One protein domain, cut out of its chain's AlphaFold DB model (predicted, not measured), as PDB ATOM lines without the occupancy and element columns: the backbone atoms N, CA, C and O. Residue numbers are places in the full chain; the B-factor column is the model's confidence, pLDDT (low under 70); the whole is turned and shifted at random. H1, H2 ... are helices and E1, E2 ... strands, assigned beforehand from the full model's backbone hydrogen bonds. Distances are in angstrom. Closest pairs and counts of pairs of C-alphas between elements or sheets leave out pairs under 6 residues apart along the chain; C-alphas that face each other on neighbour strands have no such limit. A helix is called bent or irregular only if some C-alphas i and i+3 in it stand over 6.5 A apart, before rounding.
ATOM      1  N   HIS A  53      27.508  36.892  28.149       94.56
ATOM      2  CA  HIS A  53      26.246  36.642  27.465       94.56
ATOM      3  C   HIS A  53      25.963  35.130  27.399       94.56
ATOM      4  O   HIS A  53      26.852  34.350  27.072       94.56
ATOM      5  N   PRO A  54      24.734  34.665  27.689       95.94
ATOM      6  CA  PRO A  54      24.337  33.313  27.342       95.94
ATOM      7  C   PRO A  54      24.273  33.228  25.819       95.94
ATOM      8  O   PRO A  54      23.836  34.175  25.168       95.94
ATOM      9  N   ARG A  55      24.661  32.092  25.255       95.19
ATOM     10  CA  ARG A  55      24.575  31.847  23.816       95.19
ATOM     11  C   ARG A  55      23.346  31.006  23.502       95.19
ATOM     12  O   ARG A  55      23.086  30.016  24.184       95.19
ATOM     13  N   ARG A  56      22.631  31.359  22.436       96.50
ATOM     14  CA  ARG A  56      21.607  30.511  21.820       96.50
ATOM     15  C   ARG A  56      22.111  30.026  20.469       96.50
ATOM     16  O   ARG A  56      22.470  30.840  19.623       96.50
ATOM     17  N   ALA A  57      22.157  28.709  20.296       96.50
ATOM     18  CA  ALA A  57      22.515  28.101  19.024       96.50
ATOM     19  C   ALA A  57      21.421  28.353  17.974       96.50
ATOM     20  O   ALA A  57      20.235  28.419  18.316       96.50
ATOM     21  N   LEU A  58      21.825  28.482  16.712       95.06
ATOM     22  CA  LEU A  58      20.913  28.440  15.573       95.06
ATOM     23  C   LEU A  58      20.365  27.013  15.413       95.06
ATOM     24  O   LEU A  58      20.987  26.042  15.845       95.06
ATOM     25  N   SER A  59      19.202  26.877  14.772       93.31
ATOM     26  CA  SER A  59      18.630  25.564  14.432       93.31
ATOM     27  C   SER A  59      19.529  24.769  13.481       93.31
ATOM     28  O   SER A  59      19.598  23.545  13.571       93.31
ATOM     29  N   SER A  60      20.231  25.471  12.595       94.94
ATOM     30  CA  SER A  60      21.250  24.935  11.700       94.94
ATOM     31  C   SER A  60      22.372  25.961  11.519       94.94
ATOM     32  O   SER A  60      22.071  27.156  11.441       94.94
ATOM     33  N   PRO A  61      23.640  25.529  11.405       96.81
ATOM     34  CA  PRO A  61      24.743  26.414  11.038       96.81
ATOM     35  C   PRO A  61      24.453  27.171   9.734       96.81
ATOM     36  O   PRO A  61      24.010  26.567   8.757       96.81
ATOM     37  N   ALA A  62      24.702  28.480   9.717       97.00
ATOM     38  CA  ALA A  62      24.419  29.352   8.577       97.00
ATOM     39  C   ALA A  62      25.728  29.821   7.909       97.00
ATOM     40  O   ALA A  62      26.524  30.495   8.569       97.00
ATOM     41  N   PRO A  63      26.000  29.481   6.635       98.12
ATOM     42  CA  PRO A  63      27.239  29.871   5.954       98.12
ATOM     43  C   PRO A  63      27.378  31.390   5.814       98.12
ATOM     44  O   PRO A  63      26.481  32.052   5.292       98.12
ATOM     45  N   LEU A  64      28.518  31.944   6.242       98.12
ATOM     46  CA  LEU A  64      28.738  33.396   6.256       98.12
ATOM     47  C   LEU A  64      28.655  34.017   4.857       98.12
ATOM     48  O   LEU A  64      27.961  35.009   4.676       98.12
ATOM     49  N   ALA A  65      29.324  33.421   3.866       97.06
ATOM     50  CA  ALA A  65      29.360  33.969   2.509       97.06
ATOM     51  C   ALA A  65      27.966  34.014   1.857       97.06
ATOM     52  O   ALA A  65      27.627  34.997   1.206       97.06
ATOM     53  N   GLU A  66      27.126  32.997   2.078       96.31
ATOM     54  CA  GLU A  66      25.752  32.992   1.558       96.31
ATOM     55  C   GLU A  66      24.893  34.064   2.229       96.31
ATOM     56  O   GLU A  66      24.181  34.786   1.539       96.31
ATOM     57  N   MET A  67      25.003  34.229   3.552       95.88
ATOM     58  CA  MET A  67      24.297  35.300   4.259       95.88
ATOM     59  C   MET A  67      24.716  36.683   3.754       95.88
ATOM     60  O   MET A  67      23.865  37.526   3.502       95.88
ATOM     61  N   VAL A  68      26.014  36.915   3.550       96.38
ATOM     62  CA  VAL A  68      26.496  38.197   3.018       96.38
ATOM     63  C   VAL A  68      25.974  38.436   1.604       96.38
ATOM     64  O   VAL A  68      25.531  39.538   1.298       96.38
ATOM     65  N   ARG A  69      25.964  37.404   0.754       94.56
ATOM     66  CA  ARG A  69      25.403  37.497  -0.596       94.56
ATOM     67  C   ARG A  69      23.918  37.862  -0.570       94.56
ATOM     68  O   ARG A  69      23.517  38.754  -1.304       94.56
ATOM     69  N   MET A  70      23.131  37.244   0.313       92.94
ATOM     70  CA  MET A  70      21.713  37.585   0.497       92.94
ATOM     71  C   MET A  70      21.517  39.047   0.919       92.94
ATOM     72  O   MET A  70      20.608  39.703   0.420       92.94
ATOM     73  N   ALA A  71      22.358  39.559   1.821       92.75
ATOM     74  CA  ALA A  71      22.284  40.951   2.265       92.75
ATOM     75  C   ALA A  71      22.632  41.933   1.135       92.75
ATOM     76  O   ALA A  71      21.885  42.873   0.893       92.75
ATOM     77  N   LEU A  72      23.712  41.668   0.393       91.50
ATOM     78  CA  LEU A  72      24.107  42.476  -0.765       91.50
ATOM     79  C   LEU A  72      23.041  42.459  -1.870       91.50
ATOM     80  O   LEU A  72      22.809  43.477  -2.507       91.50
ATOM     81  N   GLU A  73      22.387  41.318  -2.104       89.31
ATOM     82  CA  GLU A  73      21.273  41.208  -3.053       89.31
ATOM     83  C   GLU A  73      20.053  42.036  -2.612       89.31
ATOM     84  O   GLU A  73      19.391  42.615  -3.468       89.31
ATOM     85  N   ALA A  74      19.780  42.126  -1.306       85.56
ATOM     86  CA  ALA A  74      18.670  42.906  -0.756       85.56
ATOM     87  C   ALA A  74      18.915  44.428  -0.767       85.56
ATOM     88  O   ALA A  74      17.954  45.190  -0.813       85.56
ATOM     89  N   GLU A  75      20.177  44.874  -0.736       81.62
ATOM     90  CA  GLU A  75      20.553  46.296  -0.829       81.62
ATOM     91  C   GLU A  75      20.532  46.846  -2.261       81.62
ATOM     92  O   GLU A  75      20.584  48.063  -2.454       81.62
ATOM     93  N   LYS A  76      20.472  45.980  -3.279       77.19
ATOM     94  CA  LYS A  76      20.388  46.429  -4.671       77.19
ATOM     95  C   LYS A  76      19.055  47.117  -4.912       77.19
ATOM     96  O   LYS A  76      18.013  46.470  -4.973       77.19
ATOM     97  N   ASP A  77      19.122  48.422  -5.120       59.03
ATOM     98  CA  ASP A  77      18.068  49.156  -5.804       59.03
ATOM     99  C   ASP A  77      18.057  48.747  -7.293       59.03
ATOM    100  O   ASP A  77      19.076  48.289  -7.819       59.03
ATOM    101  N   ASP A  78      16.927  48.899  -7.987       57.41
ATOM    102  CA  ASP A  78      16.668  48.374  -9.349       57.41
ATOM    103  C   ASP A  78      17.617  48.899 -10.475       57.41
ATOM    104  O   ASP A  78      17.380  48.656 -11.663       57.41
ATOM    105  N   GLY A  79      18.706  49.610 -10.154       50.28
ATOM    106  CA  GLY A  79      19.659  50.198 -11.101       50.28
ATOM    107  C   GLY A  79      21.135  49.919 -10.781       50.28
ATOM    108  O   GLY A  79      21.653  50.381  -9.773       50.28
ATOM    109  N   GLU A  80      21.811  49.229 -11.711       54.72
ATOM    110  CA  GLU A  80      23.269  48.982 -11.792       54.72
ATOM    111  C   GLU A  80      23.921  48.306 -10.568       54.72
ATOM    112  O   GLU A  80      24.703  48.887  -9.821       54.72
ATOM    113  N   GLY A  81      23.656  47.003 -10.426       56.09
ATOM    114  CA  GLY A  81      24.383  46.127  -9.505       56.09
ATOM    115  C   GLY A  81      25.803  45.788  -9.979       56.09
ATOM    116  O   GLY A  81      26.086  45.729 -11.181       56.09
ATOM    117  N   ALA A  82      26.689  45.515  -9.019       61.84
ATOM    118  CA  ALA A  82      27.994  44.910  -9.272       61.84
ATOM    119  C   ALA A  82      27.843  43.573 -10.025       61.84
ATOM    120  O   ALA A  82      26.777  42.952 -10.044       61.84
ATOM    121  N   SER A  83      28.907  43.109 -10.690       71.44
ATOM    122  CA  SER A  83      28.831  41.802 -11.340       71.44
ATOM    123  C   SER A  83      28.679  40.703 -10.280       71.44
ATOM    124  O   SER A  83      29.238  40.797  -9.187       71.44
ATOM    125  N   ALA A  84      27.984  39.609 -10.611       74.38
ATOM    126  CA  ALA A  84      27.823  38.476  -9.690       74.38
ATOM    127  C   ALA A  84      29.172  37.909  -9.184       74.38
ATOM    128  O   ALA A  84      29.245  37.329  -8.101       74.38
ATOM    129  N   GLY A  85      30.252  38.083  -9.959       77.69
ATOM    130  CA  GLY A  85      31.606  37.710  -9.551       77.69
ATOM    131  C   GLY A  85      32.184  38.619  -8.462       77.69
ATOM    132  O   GLY A  85      32.819  38.119  -7.533       77.69
ATOM    133  N   ASP A  86      31.928  39.926  -8.540       84.00
ATOM    134  CA  ASP A  86      32.400  40.903  -7.552       84.00
ATOM    135  C   ASP A  86      31.683  40.725  -6.210       84.00
ATOM    136  O   ASP A  86      32.308  40.797  -5.154       84.00
ATOM    137  N   GLU A  87      30.392  40.395  -6.238       85.50
ATOM    138  CA  GLU A  87      29.602  40.099  -5.035       85.50
ATOM    139  C   GLU A  87      30.057  38.832  -4.335       85.50
ATOM    140  O   GLU A  87      30.216  38.817  -3.116       85.50
ATOM    141  N   ALA A  88      30.327  37.770  -5.095       90.25
ATOM    142  CA  ALA A  88      30.891  36.554  -4.530       90.25
ATOM    143  C   ALA A  88      32.271  36.823  -3.906       90.25
ATOM    144  O   ALA A  88      32.589  36.290  -2.840       90.25
ATOM    145  N   ALA A  89      33.100  37.660  -4.536       93.00
ATOM    146  CA  ALA A  89      34.393  38.050  -3.982       93.00
ATOM    147  C   ALA A  89      34.236  38.875  -2.692       93.00
ATOM    148  O   ALA A  89      34.894  38.569  -1.695       93.00
ATOM    149  N   ALA A  90      33.330  39.858  -2.679       92.81
ATOM    150  CA  ALA A  90      33.009  40.667  -1.504       92.81
ATOM    151  C   ALA A  90      32.475  39.805  -0.349       92.81
ATOM    152  O   ALA A  90      32.975  39.892   0.771       92.81
ATOM    153  N   ALA A  91      31.541  38.895  -0.633       95.56
ATOM    154  CA  ALA A  91      30.980  37.976   0.349       95.56
ATOM    155  C   ALA A  91      32.042  37.069   0.982       95.56
ATOM    156  O   ALA A  91      32.073  36.886   2.201       95.56
ATOM    157  N   ASN A  92      32.964  36.546   0.171       96.31
ATOM    158  CA  ASN A  92      34.083  35.752   0.669       96.31
ATOM    159  C   ASN A  92      35.072  36.584   1.499       96.31
ATOM    160  O   ASN A  92      35.593  36.079   2.495       96.31
ATOM    161  N   ALA A  93      35.322  37.843   1.126       96.88
ATOM    162  CA  ALA A  93      36.180  38.746   1.891       96.88
ATOM    163  C   ALA A  93      35.577  39.071   3.267       96.88
ATOM    164  O   ALA A  93      36.278  38.985   4.277       96.88
ATOM    165  N   VAL A  94      34.273  39.358   3.325       96.88
ATOM    166  CA  VAL A  94      33.547  39.564   4.587       96.88
ATOM    167  C   VAL A  94      33.572  38.301   5.445       96.88
ATOM    168  O   VAL A  94      33.910  38.364   6.626       96.88
ATOM    169  N   ALA A  95      33.278  37.136   4.863       97.69
ATOM    170  CA  ALA A  95      33.328  35.872   5.591       97.69
ATOM    171  C   ALA A  95      34.727  35.601   6.171       97.69
ATOM    172  O   ALA A  95      34.842  35.188   7.324       97.69
ATOM    173  N   ALA A  96      35.792  35.869   5.408       98.06
ATOM    174  CA  ALA A  96      37.166  35.716   5.878       98.06
ATOM    175  C   ALA A  96      37.494  36.669   7.039       98.06
ATOM    176  O   ALA A  96      38.073  36.228   8.031       98.06
ATOM    177  N   LEU A  97      37.077  37.937   6.949       98.19
ATOM    178  CA  LEU A  97      37.225  38.911   8.034       98.19
ATOM    179  C   LEU A  97      36.526  38.427   9.311       98.19
ATOM    180  O   LEU A  97      37.120  38.432  10.385       98.19
ATOM    181  N   LEU A  98      35.272  37.986   9.211       98.19
ATOM    182  CA  LEU A  98      34.508  37.563  10.385       98.19
ATOM    183  C   LEU A  98      35.046  36.273  11.008       98.19
ATOM    184  O   LEU A  98      35.014  36.144  12.228       98.19
ATOM    185  N   VAL A  99      35.597  35.359  10.206       98.56
ATOM    186  CA  VAL A  99      36.324  34.185  10.713       98.56
ATOM    187  C   VAL A  99      37.594  34.609  11.455       98.56
ATOM    188  O   VAL A  99      37.847  34.112  12.548       98.56
ATOM    189  N   GLU A 100      38.358  35.574  10.933       98.31
ATOM    190  CA  GLU A 100      39.530  36.125  11.634       98.31
ATOM    191  C   GLU A 100      39.143  36.744  12.990       98.31
ATOM    192  O   GLU A 100      39.863  36.600  13.979       98.31
ATOM    193  N   LYS A 101      37.990  37.422  13.058       98.19
ATOM    194  CA  LYS A 101      37.490  38.076  14.280       98.19
ATOM    195  C   LYS A 101      36.635  37.168  15.174       98.19
ATOM    196  O   LYS A 101      36.251  37.599  16.266       98.19
ATOM    197  N   ALA A 102      36.376  35.924  14.768       98.25
ATOM    198  CA  ALA A 102      35.492  34.990  15.466       98.25
ATOM    199  C   ALA A 102      35.870  34.749  16.941       98.25
ATOM    200  O   ALA A 102      34.963  34.798  17.776       98.25
ATOM    201  N   PRO A 103      37.157  34.584  17.326       98.12
ATOM    202  CA  PRO A 103      37.516  34.387  18.731       98.12
ATOM    203  C   PRO A 103      37.067  35.545  19.632       98.12
ATOM    204  O   PRO A 103      36.478  35.316  20.686       98.12
ATOM    205  N   MET A 104      37.270  36.787  19.180       97.00
ATOM    206  CA  MET A 104      36.893  37.997  19.918       97.00
ATOM    207  C   MET A 104      35.369  38.130  20.029       97.00
ATOM    208  O   MET A 104      34.830  38.355  21.115       97.00
ATOM    209  N   LEU A 105      34.668  37.939  18.908       98.25
ATOM    210  CA  LEU A 105      33.207  37.975  18.843       98.25
ATOM    211  C   LEU A 105      32.566  36.931  19.769       98.25
ATOM    212  O   LEU A 105      31.604  37.236  20.482       98.25
ATOM    213  N   ARG A 106      33.135  35.723  19.813       97.94
ATOM    214  CA  ARG A 106      32.682  34.631  20.676       97.94
ATOM    215  C   ARG A 106      32.936  34.932  22.149       97.94
ATOM    216  O   ARG A 106      32.020  34.777  22.958       97.94
ATOM    217  N   GLU A 107      34.148  35.362  22.496       97.38
ATOM    218  CA  GLU A 107      34.556  35.605  23.881       97.38
ATOM    219  C   GLU A 107      33.756  36.743  24.517       97.38
ATOM    220  O   GLU A 107      33.180  36.577  25.590       97.38
ATOM    221  N   TYR A 108      33.660  37.886  23.839       97.75
ATOM    222  CA  TYR A 108      33.093  39.087  24.447       97.75
ATOM    223  C   TYR A 108      31.598  39.263  24.196       97.75
ATOM    224  O   TYR A 108      30.859  39.723  25.075       97.75
ATOM    225  N   PHE A 109      31.127  38.864  23.018       98.19
ATOM    226  CA  PHE A 109      29.755  39.113  22.587       98.19
ATOM    227  C   PHE A 109      28.943  37.842  22.369       98.19
ATOM    228  O   PHE A 109      27.752  37.948  22.110       98.19
ATOM    229  N   SER A 110      29.541  36.653  22.500       98.06
ATOM    230  CA  SER A 110      28.877  35.364  22.254       98.06
ATOM    231  C   SER A 110      28.192  35.263  20.886       98.06
ATOM    232  O   SER A 110      27.216  34.525  20.730       98.06
ATOM    233  N   VAL A 111      28.723  35.992  19.900       98.19
ATOM    234  CA  VAL A 111      28.450  35.774  18.477       98.19
ATOM    235  C   VAL A 111      29.376  34.646  18.047       98.19
ATOM    236  O   VAL A 111      30.593  34.806  18.030       98.19
ATOM    237  N   ASP A 112      28.800  33.473  17.813       97.94
ATOM    238  CA  ASP A 112      29.550  32.231  17.680       97.94
ATOM    239  C   ASP A 112      29.634  31.829  16.213       97.94
ATOM    240  O   ASP A 112      28.621  31.512  15.583       97.94
ATOM    241  N   ILE A 113      30.849  31.885  15.681       98.56
ATOM    242  CA  ILE A 113      31.191  31.565  14.299       98.56
ATOM    243  C   ILE A 113      32.135  30.375  14.343       98.56
ATOM    244  O   ILE A 113      33.178  30.463  14.975       98.56
ATOM    245  N   ASP A 114      31.785  29.281  13.684       98.00
ATOM    246  CA  ASP A 114      32.683  28.149  13.483       98.00
ATOM    247  C   ASP A 114      33.751  28.534  12.447       98.00
ATOM    248  O   ASP A 114      33.417  28.827  11.294       98.00
ATOM    249  N   GLU A 115      35.020  28.598  12.864       97.75
ATOM    250  CA  GLU A 115      36.122  29.031  12.002       97.75
ATOM    251  C   GLU A 115      36.414  28.045  10.857       97.75
ATOM    252  O   GLU A 115      36.756  28.475   9.751       97.75
ATOM    253  N   ASP A 116      36.246  26.741  11.098       96.31
ATOM    254  CA  ASP A 116      36.559  25.683  10.133       96.31
ATOM    255  C   ASP A 116      35.455  25.565   9.075       96.31
ATOM    256  O   ASP A 116      35.719  25.553   7.868       96.31
ATOM    257  N   ALA A 117      34.198  25.519   9.524       96.88
ATOM    258  CA  ALA A 117      33.025  25.434   8.662       96.88
ATOM    259  C   ALA A 117      32.632  26.789   8.049       96.88
ATOM    260  O   ALA A 117      31.870  26.821   7.081       96.88
ATOM    261  N   LYS A 118      33.154  27.906   8.580       97.94
ATOM    262  CA  LYS A 118      32.825  29.289   8.177       97.94
ATOM    263  C   LYS A 118      31.329  29.588   8.276       97.94
ATOM    264  O   LYS A 118      30.726  30.202   7.388       97.94
ATOM    265  N   THR A 119      30.721  29.135   9.367       98.38
ATOM    266  CA  THR A 119      29.277  29.234   9.610       98.38
ATOM    267  C   THR A 119      28.981  29.947  10.918       98.38
ATOM    268  O   THR A 119      29.605  29.654  11.934       98.38
ATOM    269  N   LEU A 120      27.971  30.812  10.935       98.38
ATOM    270  CA  LEU A 120      27.367  31.290  12.173       98.38
ATOM    271  C   LEU A 120      26.597  30.138  12.830       98.38
ATOM    272  O   LEU A 120      25.717  29.537  12.211       98.38
ATOM    273  N   VAL A 121      26.911  29.843  14.087       98.00
ATOM    274  CA  VAL A 121      26.313  28.737  14.850       98.00
ATOM    275  C   VAL A 121      25.525  29.206  16.066       98.00
ATOM    276  O   VAL A 121      24.667  28.472  16.554       98.00
ATOM    277  N   GLY A 122      25.752  30.430  16.552       97.50
ATOM    278  CA  GLY A 122      25.024  30.961  17.700       97.50
ATOM    279  C   GLY A 122      25.063  32.480  17.832       97.50
ATOM    280  O   GLY A 122      25.963  33.145  17.327       97.50
ATOM    281  N   LEU A 123      24.085  33.020  18.556       98.00
ATOM    282  CA  LEU A 123      23.947  34.447  18.854       98.00
ATOM    283  C   LEU A 123      23.725  34.687  20.362       98.00
ATOM    284  O   LEU A 123      23.223  33.797  21.064       98.00
ATOM    285  N   PRO A 124      24.054  35.884  20.885       97.94
ATOM    286  CA  PRO A 124      23.885  36.197  22.302       97.94
ATOM    287  C   PRO A 124      22.428  36.381  22.728       97.94
ATOM    288  O   PRO A 124      21.661  37.123  22.131       97.94
ATOM    289  N   VAL A 125      22.051  35.835  23.878       97.44
ATOM    290  CA  VAL A 125      20.764  36.125  24.519       97.44
ATOM    291  C   VAL A 125      20.867  37.440  25.298       97.44
ATOM    292  O   VAL A 125      21.222  37.472  26.484       97.44
ATOM    293  N   LEU A 126      20.542  38.552  24.630       96.94
ATOM    294  CA  LEU A 126      20.570  39.881  25.248       96.94
ATOM    295  C   LEU A 126      19.375  40.139  26.174       96.94
ATOM    296  O   LEU A 126      19.533  40.840  27.171       96.94
ATOM    297  N   LEU A 127      18.214  39.535  25.927       96.88
ATOM    298  CA  LEU A 127      17.054  39.563  26.821       96.88
ATOM    299  C   LEU A 127      16.374  38.190  26.796       96.88
ATOM    300  O   LEU A 127      16.125  37.637  25.731       96.88
ATOM    301  N   GLU A 128      16.107  37.630  27.973       94.94
ATOM    302  CA  GLU A 128      15.402  36.353  28.090       94.94
ATOM    303  C   GLU A 128      13.971  36.481  27.557       94.94
ATOM    304  O   GLU A 128      13.301  37.482  27.805       94.94
ATOM    305  N   GLY A 129      13.521  35.482  26.795       92.69
ATOM    306  CA  GLY A 129      12.219  35.505  26.123       92.69
ATOM    307  C   GLY A 129      12.173  36.335  24.836       92.69
ATOM    308  O   GLY A 129      11.180  36.253  24.123       92.69
ATOM    309  N   HIS A 130      13.230  37.089  24.502       94.81
ATOM    310  CA  HIS A 130      13.315  37.840  23.246       94.81
ATOM    311  C   HIS A 130      14.135  37.083  22.206       94.81
ATOM    312  O   HIS A 130      15.202  36.534  22.507       94.81
ATOM    313  N   THR A 131      13.667  37.098  20.965       92.38
ATOM    314  CA  THR A 131      14.408  36.621  19.798       92.38
ATOM    315  C   THR A 131      14.358  37.733  18.757       92.38
ATOM    316  O   THR A 131      13.258  38.190  18.452       92.38
ATOM    317  N   PRO A 132      15.512  38.212  18.259       93.19
ATOM    318  CA  PRO A 132      15.527  39.206  17.195       93.19
ATOM    319  C   PRO A 132      14.916  38.618  15.924       93.19
ATOM    320  O   PRO A 132      14.793  37.397  15.797       93.19
ATOM    321  N   ASP A 133      14.574  39.479  14.973       91.50
ATOM    322  CA  ASP A 133      14.109  39.025  13.670       91.50
ATOM    323  C   ASP A 133      15.233  38.270  12.944       91.50
ATOM    324  O   ASP A 133      16.201  38.852  12.454       91.50
ATOM    325  N   VAL A 134      15.112  36.944  12.901       90.62
ATOM    326  CA  VAL A 134      16.129  36.060  12.323       90.62
ATOM    327  C   VAL A 134      16.244  36.201  10.806       90.62
ATOM    328  O   VAL A 134      17.277  35.837  10.250       90.62
ATOM    329  N   THR A 135      15.226  36.756  10.139       91.69
ATOM    330  CA  THR A 135      15.278  37.041   8.697       91.69
ATOM    331  C   THR A 135      16.325  38.105   8.366       91.69
ATOM    332  O   THR A 135      16.845  38.128   7.256       91.69
ATOM    333  N   ARG A 136      16.708  38.913   9.363       93.00
ATOM    334  CA  ARG A 136      17.665  40.022   9.253       93.00
ATOM    335  C   ARG A 136      19.085  39.665   9.683       93.00
ATOM    336  O   ARG A 136      19.958  40.525   9.751       93.00
ATOM    337  N   VAL A 137      19.341  38.391   9.982       95.44
ATOM    338  CA  VAL A 137      20.700  37.912  10.276       95.44
ATOM    339  C   VAL A 137      21.675  38.222   9.127       95.44
ATOM    340  O   VAL A 137      22.772  38.679   9.437       95.44
ATOM    341  N   PRO A 138      21.318  38.058   7.834       96.00
ATOM    342  CA  PRO A 138      22.145  38.511   6.714       96.00
ATOM    343  C   PRO A 138      22.629  39.964   6.831       96.00
ATOM    344  O   PRO A 138      23.835  40.206   6.791       96.00
ATOM    345  N   GLU A 139      21.709  40.910   7.044       94.56
ATOM    346  CA  GLU A 139      22.016  42.340   7.205       94.56
ATOM    347  C   GLU A 139      22.948  42.582   8.396       94.56
ATOM    348  O   GLU A 139      23.926  43.312   8.287       94.56
ATOM    349  N   PHE A 140      22.692  41.919   9.528       96.44
ATOM    350  CA  PHE A 140      23.552  42.012  10.708       96.44
ATOM    351  C   PHE A 140      24.973  41.489  10.445       96.44
ATOM    352  O   PHE A 140      25.952  42.077  10.899       96.44
ATOM    353  N   ILE A 141      25.116  40.384   9.712       97.38
ATOM    354  CA  ILE A 141      26.433  39.839   9.359       97.38
ATOM    355  C   ILE A 141      27.186  40.794   8.426       97.38
ATOM    356  O   ILE A 141      28.387  40.997   8.614       97.38
ATOM    357  N   LEU A 142      26.495  41.415   7.468       95.88
ATOM    358  CA  LEU A 142      27.076  42.447   6.611       95.88
ATOM    359  C   LEU A 142      27.480  43.695   7.420       95.88
ATOM    360  O   LEU A 142      28.595  44.197   7.254       95.88
ATOM    361  N   SER A 143      26.636  44.149   8.352       95.62
ATOM    362  CA  SER A 143      26.907  45.338   9.168       95.62
ATOM    363  C   SER A 143      28.114  45.160  10.090       95.62
ATOM    364  O   SER A 143      28.906  46.088  10.249       95.62
ATOM    365  N   LEU A 144      28.360  43.948  10.608       97.56
ATOM    366  CA  LEU A 144      29.596  43.654  11.341       97.56
ATOM    367  C   LEU A 144      30.852  43.928  10.500       97.56
ATOM    368  O   LEU A 144      31.880  44.322  11.043       97.56
ATOM    369  N   ALA A 145      30.803  43.734   9.185       95.06
ATOM    370  CA  ALA A 145      31.953  43.979   8.326       95.06
ATOM    371  C   ALA A 145      32.139  45.464   7.992       95.06
ATOM    372  O   ALA A 145      33.276  45.937   7.948       95.06
ATOM    373  N   HIS A 146      31.040  46.184   7.752       92.75
ATOM    374  CA  HIS A 146      31.063  47.553   7.231       92.75
ATOM    375  C   HIS A 146      31.009  48.640   8.313       92.75
ATOM    376  O   HIS A 146      31.630  49.690   8.152       92.75
ATOM    377  N   GLU A 147      30.298  48.408   9.416       95.00
ATOM    378  CA  GLU A 147      30.045  49.427  10.444       95.00
ATOM    379  C   GLU A 147      30.991  49.326  11.646       95.00
ATOM    380  O   GLU A 147      31.134  50.278  12.418       95.00
ATOM    381  N   VAL A 148      31.645  48.176  11.831       97.50
ATOM    382  CA  VAL A 148      32.534  47.951  12.975       97.50
ATOM    383  C   VAL A 148      33.932  48.490  12.698       97.50
ATOM    384  O   VAL A 148      34.590  48.133  11.721       97.50
ATOM    385  N   ASP A 149      34.433  49.307  13.625       97.44
ATOM    386  CA  ASP A 149      35.827  49.744  13.611       97.44
ATOM    387  C   ASP A 149      36.725  48.655  14.204       97.44
ATOM    388  O   ASP A 149      36.883  48.541  15.415       97.44
ATOM    389  N   TRP A 150      37.343  47.852  13.341       97.12
ATOM    390  CA  TRP A 150      38.250  46.773  13.740       97.12
ATOM    391  C   TRP A 150      39.675  47.228  14.102       97.12
ATOM    392  O   TRP A 150      40.523  46.377  14.382       97.12
ATOM    393  N   LYS A 151      39.976  48.533  14.049       95.81
ATOM    394  CA  LYS A 151      41.339  49.066  14.225       95.81
ATOM    395  C   LYS A 151      41.608  49.521  15.654       95.81
ATOM    396  O   LYS A 151      42.706  49.299  16.157       95.81
ATOM    397  N   GLU A 152      40.639  50.174  16.291       97.06
ATOM    398  CA  GLU A 152      40.769  50.692  17.657       97.06
ATOM    399  C   GLU A 152      39.893  49.880  18.614       97.06
ATOM    400  O   GLU A 152      38.698  49.731  18.392       97.06
ATOM    401  N   GLU A 153      40.480  49.349  19.690       95.56
ATOM    402  CA  GLU A 153      39.821  48.409  20.606       95.56
ATOM    403  C   GLU A 153      38.509  48.961  21.184       95.56
ATOM    404  O   GLU A 153      37.465  48.303  21.160       95.56
ATOM    405  N   LYS A 154      38.530  50.200  21.682       96.19
ATOM    406  CA  LYS A 154      37.353  50.802  22.309       96.19
ATOM    407  C   LYS A 154      36.274  51.129  21.279       96.19
ATOM    408  O   LYS A 154      35.090  50.962  21.581       96.19
ATOM    409  N   ALA A 155      36.648  51.605  20.095       97.31
ATOM    410  CA  ALA A 155      35.733  51.818  18.979       97.31
ATOM    411  C   ALA A 155      35.126  50.495  18.493       97.31
ATOM    412  O   ALA A 155      33.911  50.437  18.302       97.31
ATOM    413  N   CYS A 156      35.920  49.426  18.413       97.44
ATOM    414  CA  CYS A 156      35.478  48.079  18.062       97.44
ATOM    415  C   CYS A 156      34.361  47.607  18.992       97.44
ATOM    416  O   CYS A 156      33.253  47.324  18.545       97.44
ATOM    417  N   PHE A 157      34.588  47.616  20.308       97.75
ATOM    418  CA  PHE A 157      33.572  47.143  21.255       97.75
ATOM    419  C   PHE A 157      32.295  47.982  21.232       97.75
ATOM    420  O   PHE A 157      31.195  47.442  21.359       97.75
ATOM    421  N   LYS A 158      32.423  49.301  21.053       97.94
ATOM    422  CA  LYS A 158      31.264  50.188  20.915       97.94
ATOM    423  C   LYS A 158      30.469  49.890  19.649       97.94
ATOM    424  O   LYS A 158      29.248  49.819  19.717       97.94
ATOM    425  N   THR A 159      31.141  49.732  18.516       98.12
ATOM    426  CA  THR A 159      30.481  49.529  17.221       98.12
ATOM    427  C   THR A 159      29.893  48.123  17.096       98.12
ATOM    428  O   THR A 159      28.765  47.999  16.636       98.12
ATOM    429  N   VAL A 160      30.526  47.081  17.654       98.44
ATOM    430  CA  VAL A 160      29.901  45.744  17.775       98.44
ATOM    431  C   VAL A 160      28.651  45.793  18.660       98.44
ATOM    432  O   VAL A 160      27.612  45.236  18.307       98.44
ATOM    433  N   ALA A 161      28.715  46.483  19.805       98.19
ATOM    434  CA  ALA A 161      27.547  46.652  20.667       98.19
ATOM    435  C   ALA A 161      26.422  47.444  19.977       98.19
ATOM    436  O   ALA A 161      25.252  47.163  20.229       98.19
ATOM    437  N   ALA A 162      26.762  48.408  19.116       97.50
ATOM    438  CA  ALA A 162      25.801  49.151  18.305       97.50
ATOM    439  C   ALA A 162      25.158  48.268  17.225       97.50
ATOM    440  O   ALA A 162      23.935  48.237  17.145       97.50
ATOM    441  N   ALA A 163      25.938  47.466  16.495       97.62
ATOM    442  CA  ALA A 163      25.411  46.525  15.505       97.62
ATOM    443  C   ALA A 163      24.462  45.490  16.143       97.62
ATOM    444  O   ALA A 163      23.369  45.226  15.643       97.62
ATOM    445  N   LEU A 164      24.828  44.951  17.315       97.88
ATOM    446  CA  LEU A 164      23.939  44.087  18.100       97.88
ATOM    447  C   LEU A 164      22.677  44.825  18.553       97.88
ATOM    448  O   LEU A 164      21.590  44.255  18.549       97.88
ATOM    449  N   ALA A 165      22.804  46.081  18.968       97.50
ATOM    450  CA  ALA A 165      21.669  46.883  19.391       97.50
ATOM    451  C   ALA A 165      20.677  47.148  18.256       97.50
ATOM    452  O   ALA A 165      19.471  47.059  18.485       97.50
ATOM    453  N   GLU A 166      21.180  47.437  17.059       96.00
ATOM    454  CA  GLU A 166      20.385  47.651  15.850       96.00
ATOM    455  C   GLU A 166      19.596  46.388  15.492       96.00
ATOM    456  O   GLU A 166      18.363  46.407  15.404       96.00
ATOM    457  N   PHE A 167      20.304  45.257  15.422       96.75
ATOM    458  CA  PHE A 167      19.730  43.957  15.104       96.75
ATOM    459  C   PHE A 167      18.681  43.507  16.136       96.75
ATOM    460  O   PHE A 167      17.562  43.141  15.777       96.75
ATOM    461  N   TYR A 168      18.988  43.586  17.437       96.88
ATOM    462  CA  TYR A 168      18.052  43.165  18.489       96.88
ATOM    463  C   TYR A 168      16.911  44.152  18.734       96.88
ATOM    464  O   TYR A 168      15.842  43.739  19.192       96.88
ATOM    465  N   GLY A 169      17.131  45.436  18.444       94.50
ATOM    466  CA  GLY A 169      16.146  46.504  18.577       94.50
ATOM    467  C   GLY A 169      15.156  46.593  17.417       94.50
ATOM    468  O   GLY A 169      14.241  47.414  17.494       94.50
ATOM    469  N   GLY A 170      15.319  45.771  16.374       85.50
ATOM    470  CA  GLY A 170      14.436  45.741  15.208       85.50
ATOM    471  C   GLY A 170      14.629  46.929  14.267       85.50
ATOM    472  O   GLY A 170      13.674  47.350  13.621       85.50
TER     473      GLY A 170
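What this domain is: This is residues 53 to 170 of the 266 residues of the protein "Hypothetical protein" of Micromonas pusilla (UniProt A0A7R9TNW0). A long helix, H2, runs slantwise over one face of a small three-stranded sheet and on past it, where H1 crosses its first part at a steep angle. H3 crosses both H1 and H2 in the middle of the domain, and after it the chain folds back in H4, which packs on H3 as the second arm of a helical hairpin and is not on the sheet. The 118 printed residues have four named helices and three named strands, in the order E1, H1, H2, E2, E3, H3, H4; the sheet's order is E1, E3, E2, all antiparallel, and the class is mixed, helices and strands. The whole is compact, with a radius of gyration of the C-alphas of 14.0 A and spans of 42 by 31 by 26 A.

Where its parts are: E1, residues 55 to 63, begins with C-alpha 55 at (24.575, 31.847, 23.816), measures 18.2 A and bends by 87 degrees at residue 59. H1, residues 64 to 75, measures 16.8 A. H2, residues 84 to 109, measures 32.3 A; it is irregular, with C-alphas 100 and 103 7.6 A apart, and has a kink of 57 degrees near residue 103. E2 is residues 112 to 114, and E3, residues 119 to 124, measures 15.4 A. H3, residues 134 to 146, measures 19.5 A and is irregular, with C-alphas 135 and 138 7.3 A apart. H4, residues 153 to 168, measures 22.5 A and ends with C-alpha 168 at (18.052, 43.165, 18.489).

How they stand to each other: E1 and E3 are antiparallel neighbours, with N 58 and O 121 within hydrogen-bond range at 2.8 A. E2 and E3 form an antiparallel hairpin, with N 112 and O 122 at 2.9 A. E1, H1, H2 and E2 make a split strand-helix-strand unit, two strands running the same way with E3 between them; its crossover is right-handed. H2 is on the sheet at a height of 9.2 A, over E2 and only just over E3, on which 3 of its C-alphas fall. H1 only grazes the sheet with residues 64 to 67, and H3 with residues 134 to 141. H1 and H2 touch at a steep tilt of 61 degrees, closest at the C-alphas of Ala 65 and Ala 91, 4.8 A. H3 is the hub: it touches H1 about perpendicular, at 86 degrees, closest at the C-alphas of Met 67 and Pro 138, 4.6 A. It touches H2 at 88 degrees with residues 142 to 145 alone, closest at the C-alphas of Val 94 and Ala 145, 6.0 A. H3 and H4 form a helical hairpin at a shallow tilt of 22 degrees, closest at the C-alphas of Phe 140 and Phe 167, 6.1 A. H4 is not on the sheet and is apart from H1. In H1 and H4 every O i to N i+4 pair is within hydrogen-bond range; in H2 20 of 22 are, in H3 6 of 9.

The domain as a whole: The two C-alphas farthest apart are those of Glu 80 and Glu 128, 42.6 A. The printed part has no cut and no long link. The mean pLDDT of the printed part is 93.0; residues 77 to 82, in the link from H1 to H2, are under 70.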